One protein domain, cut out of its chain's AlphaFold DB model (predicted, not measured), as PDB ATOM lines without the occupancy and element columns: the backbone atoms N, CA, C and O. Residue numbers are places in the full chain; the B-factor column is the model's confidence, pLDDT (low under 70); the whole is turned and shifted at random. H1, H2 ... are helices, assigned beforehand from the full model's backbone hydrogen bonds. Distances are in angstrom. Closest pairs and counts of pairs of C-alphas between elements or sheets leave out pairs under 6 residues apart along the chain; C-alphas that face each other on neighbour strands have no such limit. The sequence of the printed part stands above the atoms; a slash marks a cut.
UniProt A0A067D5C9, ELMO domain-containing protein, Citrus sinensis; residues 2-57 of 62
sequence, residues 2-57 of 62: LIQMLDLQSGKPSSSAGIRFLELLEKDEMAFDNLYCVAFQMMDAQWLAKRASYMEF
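AT A GLANCE: This is residues 2 to 57 of the 62 residues of the protein "ELMO domain-containing protein" of Citrus sinensis (UniProt A0A067D5C9). The model is an open, angled shape in which the long helix H3 makes the long arm and the shorter H2 meets it near one end at a corner, as a V. The short helix H1 is folded back near H2 and close to H3, while the short H4 follows at the far end of H3 and touches no helix. The printed part has 56 residues, with four named helices in the order H1, H2, H3, H4 and no named strand, and its class is all helix. It is loose, with a radius of gyration of the C-alphas of 14.0 A, and elongated, spanning 38 by 22 by 15 A.

HOW THE PARTS SIT: H1, residues 2 to 5, and H2, residues 16 to 25, are near each other, with 5 pairs of C-alphas within 10 A and the closest 8.1 A apart. H1 is close to but not clearly touching H3, residues 31 to 49; their closest C-alphas, those of Leu 2 and Tyr 36, are 7.6 A apart. H2 and H3 touch only at the corner by their link, H3 with residues 31 to 32 alone, and the closest C-alphas, those of Leu 25 and Ala 31, are 5.4 A apart. H2 and H3 run opposite ways at a steep tilt of 51 degrees, with centres 17.9 A apart. H4, residues 54 to 57, is apart from H1, H2 and H3. In H2 and H3 every O i to N i+4 pair is within hydrogen-bond range; H1 and H4, with four residues each, are too short for such a pair, and each has its one O i to N i+3 pair within range.

IN THESE COORDINATES: H1 begins at C-alpha 2, at (123.299, 104.707, 90.535). H2 runs from Ser 16 to Leu 25, 14.2 A from first to last C-alpha. H3, the longest helix by residues with 19, runs 26.7 A from C-alpha 31 at (121.834, 94.709, 97.953) to C-alpha 49 at (103.720, 109.723, 85.272). H4 runs from Tyr 54 to Phe 57, where C-alpha 57 is at (114.388, 107.886, 75.409).

THE WHOLE: The two C-alphas farthest apart, those of Lys 27 and Met 55, are 40.2 A apart, and those of the first and last printed residues, Leu 2 and Phe 57, are 17.8 A apart. The printed part has no cut. The links from H2 to H3 and from H3 to H4 are tight, and the link from H1 to H2, with 10 residues, is short. Residues 25 to 30, of which 25 belongs to H2, stand free. The mean pLDDT of the printed part is 84.6; residue 11 and residues 52 to 57 are under 70, and H4 has a mean of 58.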
ATOM      1  N   LEU A   2     123.231 105.043  89.096       82.62
ATOM      2  CA  LEU A   2     123.299 104.707  90.535       82.62
ATOM      3  C   LEU A   2     124.652 105.014  91.194       82.62
ATOM      4  O   LEU A   2     124.684 105.614  92.259       82.62
ATOM      5  N   ILE A   3     125.768 104.720  90.520       82.31
ATOM      6  CA  ILE A   3     127.118 105.054  91.017       82.31
ATOM      7  C   ILE A   3     127.302 106.573  91.200       82.31
ATOM      8  O   ILE A   3     127.994 107.005  92.114       82.31
ATOM      9  N   GLN A   4     126.668 107.402  90.363       83.00
ATOM     10  CA  GLN A   4     126.693 108.862  90.528       83.00
ATOM     11  C   GLN A   4     125.763 109.317  91.660       83.00
ATOM     12  O   GLN A   4     126.153 110.159  92.455       83.00
ATOM     13  N   MET A   5     124.560 108.740  91.768       83.19
ATOM     14  CA  MET A   5     123.598 109.078  92.829       83.19
ATOM     15  C   MET A   5     124.098 108.697  94.226       83.19
ATOM     16  O   MET A   5     123.781 109.375  95.198       83.19
ATOM     17  N   LEU A   6     124.882 107.625  94.321       85.56
ATOM     18  CA  LEU A   6     125.510 107.168  95.559       85.56
ATOM     19  C   LEU A   6     126.880 107.817  95.808       85.56
ATOM     20  O   LEU A   6     127.496 107.543  96.833       85.56
ATOM     21  N   ASP A   7     127.348 108.680  94.902       86.31
ATOM     22  CA  ASP A   7     128.657 109.337  94.988       86.31
ATOM     23  C   ASP A   7     129.829 108.341  95.140       86.31
ATOM     24  O   ASP A   7     130.726 108.495  95.962       86.31
ATOM     25  N   LEU A   8     129.812 107.266  94.348       84.19
ATOM     26  CA  LEU A   8     130.800 106.179  94.419       84.19
ATOM     27  C   LEU A   8     131.945 106.319  93.398       84.19
ATOM     28  O   LEU A   8     132.779 105.427  93.274       84.19
ATOM     29  N   GLN A   9     132.015 107.431  92.660       81.44
ATOM     30  CA  GLN A   9     132.979 107.627  91.562       81.44
ATOM     31  C   GLN A   9     134.425 107.863  92.034       81.44
ATOM     32  O   GLN A   9     135.368 107.595  91.296       81.44
ATOM     33  N   SER A  10     134.615 108.372  93.253       75.50
ATOM     34  CA  SER A  10     135.923 108.766  93.804       75.50
ATOM     35  C   SER A  10     136.599 107.671  94.646       75.50
ATOM     36  O   SER A  10     137.620 107.920  95.285       75.50
ATOM     37  N   GLY A  11     136.039 106.455  94.681       68.81
ATOM     38  CA  GLY A  11     136.566 105.317  95.447       68.81
ATOM     39  C   GLY A  11     136.281 105.351  96.956       68.81
ATOM     40  O   GLY A  11     136.336 104.307  97.599       68.81
ATOM     41  N   LYS A  12     135.914 106.507  97.528       77.44
ATOM     42  CA  LYS A  12     135.339 106.623  98.878       77.44
ATOM     43  C   LYS A  12     134.051 107.441  98.822       77.44
ATOM     44  O   LYS A  12     134.134 108.617  98.467       77.44
ATOM     45  N   PRO A  13     132.889 106.878  99.201       79.06
ATOM     46  CA  PRO A  13     131.663 107.659  99.238       79.06
ATOM     47  C   PRO A  13     131.786 108.792 100.249       79.06
ATOM     48  O   PRO A  13     132.132 108.562 101.410       79.06
ATOM     49  N   SER A  14     131.480 110.012  99.808       82.25
ATOM     50  CA  SER A  14     131.372 111.175 100.694       82.25
ATOM     51  C   SER A  14     129.920 111.456 101.094       82.25
ATOM     52  O   SER A  14     129.660 112.117 102.101       82.25
ATOM     53  N   SER A  15     128.964 110.897 100.344       89.38
ATOM     54  CA  SER A  15     127.539 111.005 100.632       89.38
ATOM     55  C   SER A  15     127.082 110.014 101.709       89.38
ATOM     56  O   SER A  15     127.507 108.857 101.758       89.38
ATOM     57  N   SER A  16     126.139 110.444 102.550       90.25
ATOM     58  CA  SER A  16     125.509 109.584 103.559       90.25
ATOM     59  C   SER A  16     124.804 108.374 102.935       90.25
ATOM     60  O   SER A  16     124.863 107.278 103.488       90.25
ATOM     61  N   ALA A  17     124.180 108.557 101.767       89.88
ATOM     62  CA  ALA A  17     123.543 107.485 101.011       89.88
ATOM     63  C   ALA A  17     124.563 106.441 100.527       89.88
ATOM     64  O   ALA A  17     124.335 105.247 100.697       89.88
ATOM     65  N   GLY A  18     125.706 106.882  99.994       91.12
ATOM     66  CA  GLY A  18     126.791 106.001  99.567       91.12
ATOM     67  C   GLY A  18     127.399 105.211 100.722       91.12
ATOM     68  O   GLY A  18     127.580 104.003 100.603       91.12
ATOM     69  N   ILE A  19     127.646 105.863 101.866       92.62
ATOM     70  CA  ILE A  19     128.176 105.202 103.070       92.62
ATOM     71  C   ILE A  19     127.209 104.115 103.559       92.62
ATOM     72  O   ILE A  19     127.615 102.972 103.750       92.62
ATOM     73  N   ARG A  20     125.917 104.436 103.703       92.81
ATOM     74  CA  ARG A  20     124.900 103.461 104.135       92.81
ATOM     75  C   ARG A  20     124.710 102.326 103.139       92.81
ATOM     76  O   ARG A  20     124.468 101.198 103.554       92.81
ATOM     77  N   PHE A  21     124.817 102.612 101.846       91.62
ATOM     78  CA  PHE A  21     124.748 101.578 100.825       91.62
ATOM     79  C   PHE A  21     125.923 100.599 100.929       91.62
ATOM     80  O   PHE A  21     125.694  99.398 100.850       91.62
ATOM     81  N   LEU A  22     127.151 101.073 101.175       90.81
ATOM     82  CA  LEU A  22     128.290 100.174 101.403       90.81
ATOM     83  C   LEU A  22     128.115  99.323 102.667       90.81
ATOM     84  O   LEU A  22     128.337  98.119 102.611       90.81
ATOM     85  N   GLU A  23     127.640  99.906 103.773       93.25
ATOM     86  CA  GLU A  23     127.324  99.144 104.995       93.25
ATOM     87  C   GLU A  23     126.248  98.067 104.768       93.25
ATOM     88  O   GLU A  23     126.225  97.050 105.464       93.25
ATOM     89  N   LEU A  24     125.312  98.310 103.847       92.94
ATOM     90  CA  LEU A  24     124.290  97.340 103.460       92.94
ATOM     91  C   LEU A  24     124.881  96.249 102.564       92.94
ATOM     92  O   LEU A  24     124.598  95.077 102.779       92.94
ATOM     93  N   LEU A  25     125.729  96.630 101.609       92.44
ATOM     94  CA  LEU A  25     126.395  95.713 100.687       92.44
ATOM     95  C   LEU A  25     127.336  94.741 101.414       92.44
ATOM     96  O   LEU A  25     127.443  93.587 101.020       92.44
ATOM     97  N   GLU A  26     127.968  95.171 102.511       93.88
ATOM     98  CA  GLU A  26     128.752  94.282 103.386       93.88
ATOM     99  C   GLU A  26     127.902  93.202 104.079       93.88
ATOM    100  O   GLU A  26     128.436  92.183 104.517       93.88
ATOM    101  N   LYS A  27     126.589  93.420 104.218       95.50
ATOM    102  CA  LYS A  27     125.665  92.518 104.925       95.50
ATOM    103  C   LYS A  27     124.817  91.668 103.987       95.50
ATOM    104  O   LYS A  27     124.324  90.626 104.409       95.50
ATOM    105  N   ASP A  28     124.612  92.137 102.764       95.12
ATOM    106  CA  ASP A  28     123.765  91.509 101.759       95.12
ATOM    107  C   ASP A  28     124.396  91.682 100.374       95.12
ATOM    108  O   ASP A  28     124.384  92.769  99.792       95.12
ATOM    109  N   GLU A  29     124.920  90.583  99.829       92.25
ATOM    110  CA  GLU A  29     125.518  90.546  98.491       92.25
ATOM    111  C   GLU A  29     124.508  90.930  97.395       92.25
ATOM    112  O   GLU A  29     124.897  91.482  96.366       92.25
ATOM    113  N   MET A  30     123.204  90.728  97.634       93.94
ATOM    114  CA  MET A  30     122.130  91.069  96.695       93.94
ATOM    115  C   MET A  30     121.681  92.533  96.808       93.94
ATOM    116  O   MET A  30     120.811  92.974  96.052       93.94
ATOM    117  N   ALA A  31     122.249  93.324  97.726       92.56
ATOM    118  CA  ALA A  31     121.834  94.709  97.953       92.56
ATOM    119  C   ALA A  31     121.947  95.576  96.689       92.56
ATOM    120  O   ALA A  31     121.091  96.432  96.448       92.56
ATOM    121  N   PHE A  32     122.976  95.348  95.865       90.19
ATOM    122  CA  PHE A  32     123.134  96.062  94.600       90.19
ATOM    123  C   PHE A  32     122.042  95.689  93.593       90.19
ATOM    124  O   PHE A  32     121.408  96.587  93.041       90.19
ATOM    125  N   ASP A  33     121.780  94.397  93.394       92.56
ATOM    126  CA  ASP A  33     120.770  93.916  92.443       92.56
ATOM    127  C   ASP A  33     119.363  94.378  92.834       92.56
ATOM    128  O   ASP A  33     118.586  94.839  91.993       92.56
ATOM    129  N   ASN A  34     119.060  94.343  94.133       92.69
ATOM    130  CA  ASN A  34     117.801  94.832  94.680       92.69
ATOM    131  C   ASN A  34     117.646  96.344  94.462       92.69
ATOM    132  O   ASN A  34     116.608  96.800  93.974       92.69
ATOM    133  N   LEU A  35     118.684  97.133  94.766       91.31
ATOM    134  CA  LEU A  35     118.662  98.579  94.538       91.31
ATOM    135  C   LEU A  35     118.548  98.918  93.046       91.31
ATOM    136  O   LEU A  35     117.832  99.851  92.681       91.31
ATOM    137  N   TYR A  36     119.222  98.155  92.186       89.38
ATOM    138  CA  TYR A  36     119.134  98.303  90.740       89.38
ATOM    139  C   TYR A  36     117.703  98.084  90.247       89.38
ATOM    140  O   TYR A  36     117.152  98.956  89.572       89.38
ATOM    141  N   CYS A  37     117.063  96.985  90.650       92.88
ATOM    142  CA  CYS A  37     115.676  96.692  90.292       92.88
ATOM    143  C   CYS A  37     114.722  97.815  90.719       92.88
ATOM    144  O   CYS A  37     113.944  98.313  89.903       92.88
ATOM    145  N   VAL A  38     114.816  98.260  91.976       90.62
ATOM    146  CA  VAL A  38     113.953  99.324  92.511       90.62
ATOM    147  C   VAL A  38     114.178 100.644  91.771       90.62
ATOM    148  O   VAL A  38     113.216 101.324  91.418       90.62
ATOM    149  N   ALA A  39     115.428 101.008  91.480       89.38
ATOM    150  CA  ALA A  39     115.733 102.237  90.752       89.38
ATOM    151  C   ALA A  39     115.142 102.237  89.333       89.38
ATOM    152  O   ALA A  39     114.625 103.261  88.887       89.38
ATOM    153  N   PHE A  40     115.171 101.093  88.644       86.62
ATOM    154  CA  PHE A  40     114.536 100.937  87.333       86.62
ATOM    155  C   PHE A  40     113.013 101.025  87.414       86.62
ATOM    156  O   PHE A  40     112.405 101.727  86.611       86.62
ATOM    157  N   GLN A  41     112.397 100.391  88.412       89.88
ATOM    158  CA  GLN A  41     110.953 100.497  88.639       89.88
ATOM    159  C   GLN A  41     110.525 101.940  88.934       89.88
ATOM    160  O   GLN A  41     109.518 102.413  88.411       89.88
ATOM    161  N   MET A  42     111.298 102.671  89.742       87.75
ATOM    162  CA  MET A  42     111.030 104.084  90.021       87.75
ATOM    163  C   MET A  42     111.198 104.953  88.773       87.75
ATOM    164  O   MET A  42     110.394 105.859  88.557       87.75
ATOM    165  N   MET A  43     112.213 104.681  87.949       85.50
ATOM    166  CA  MET A  43     112.409 105.378  86.678       85.50
ATOM    167  C   MET A  43     111.224 105.153  85.734       85.50
ATOM    168  O   MET A  43     110.708 106.123  85.184       85.50
ATOM    169  N   ASP A  44     110.754 103.912  85.600       84.56
ATOM    170  CA  ASP A  44     109.590 103.562  84.780       84.56
ATOM    171  C   ASP A  44     108.308 104.241  85.294       84.56
ATOM    172  O   ASP A  44     107.581 104.888  84.541       84.56
ATOM    173  N   ALA A  45     108.078 104.227  86.611       87.00
ATOM    174  CA  ALA A  45     106.946 104.925  87.215       87.00
ATOM    175  C   ALA A  45     106.988 106.444  86.959       87.00
ATOM    176  O   ALA A  45     105.966 107.054  86.632       87.00
ATOM    177  N   GLN A  46     108.166 107.066  87.075       84.31
ATOM    178  CA  GLN A  46     108.351 108.486  86.766       84.31
ATOM    179  C   GLN A  46     108.161 108.785  85.275       84.31
ATOM    180  O   GLN A  46     107.599 109.826  84.928       84.31
ATOM    181  N   TRP A  47     108.603 107.883  84.403       84.31
ATOM    182  CA  TRP A  47     108.427 107.976  82.958       84.31
ATOM    183  C   TRP A  47     106.943 107.975  82.575       84.31
ATOM    184  O   TRP A  47     106.461 108.892  81.902       84.31
ATOM    185  N   LEU A  48     106.191 106.999  83.094       82.06
ATOM    186  CA  LEU A  48     104.748 106.878  82.888       82.06
ATOM    187  C   LEU A  48     103.986 108.084  83.450       82.06
ATOM    188  O   LEU A  48     103.104 108.623  82.777       82.06
ATOM    189  N   ALA A  49     104.349 108.558  84.648       86.12
ATOM    190  CA  ALA A  49     103.720 109.723  85.272       86.12
ATOM    191  C   ALA A  49     103.885 111.005  84.439       86.12
ATOM    192  O   ALA A  49     102.977 111.835  84.391       86.12
ATOM    193  N   LYS A  50     105.018 111.157  83.743       83.75
ATOM    194  CA  LYS A  50     105.279 112.288  82.843       83.75
ATOM    195  C   LYS A  50     104.569 112.179  81.492       83.75
ATOM    196  O   LYS A  50     104.646 113.121  80.711       83.75
ATOM    197  N   ARG A  51     103.877 111.061  81.213       78.00
ATOM    198  CA  ARG A  51     103.390 110.702  79.867       78.00
ATOM    199  C   ARG A  51     104.505 110.786  78.822       78.00
ATOM    200  O   ARG A  51     104.250 111.154  77.676       78.00
ATOM    201  N   ALA A  52     105.732 110.478  79.242       67.62
ATOM    202  CA  ALA A  52     106.892 110.572  78.383       67.62
ATOM    203  C   ALA A  52     106.729 109.592  77.216       67.62
ATOM    204  O   ALA A  52     106.376 108.421  77.399       67.62
ATOM    205  N   SER A  53     106.910 110.090  75.995       68.19
ATOM    206  CA  SER A  53     106.773 109.250  74.806       68.19
ATOM    207  C   SER A  53     108.066 108.474  74.584       68.19
ATOM    208  O   SER A  53     109.144 108.975  74.887       68.19
ATOM    209  N   TYR A  54     107.986 107.285  73.982       60.16
ATOM    210  CA  TYR A  54     109.161 106.467  73.643       60.16
ATOM    211  C   TYR A  54     110.264 107.252  72.888       60.16
ATOM    212  O   TYR A  54     111.439 106.916  72.987       60.16
ATOM    213  N   MET A  55     109.907 108.336  72.185       58.69
ATOM    214  CA  MET A  55     110.831 109.223  71.459       58.69
ATOM    215  C   MET A  55     111.751 110.070  72.360       58.69
ATOM    216  O   MET A  55     112.786 110.535  71.895       58.69
ATOM    217  N   GLU A  56     111.429 110.268  73.641       57.41
ATOM    218  CA  GLU A  56     112.291 111.012  74.577       57.41
ATOM    219  C   GLU A  56     113.439 110.151  75.128       57.41
ATOM    220  O   GLU A  56     114.348 110.664  75.779       57.41
ATOM    221  N   PHE A  57     113.415 108.837  74.867       56.78
ATOM    222  CA  PHE A  57     114.388 107.886  75.409       56.78
ATOM    223  C   PHE A  57     115.753 107.983  74.706       56.78
ATOM    224  O   PHE A  57     116.783 107.667  75.295       56.78
TER     225      PHE A  57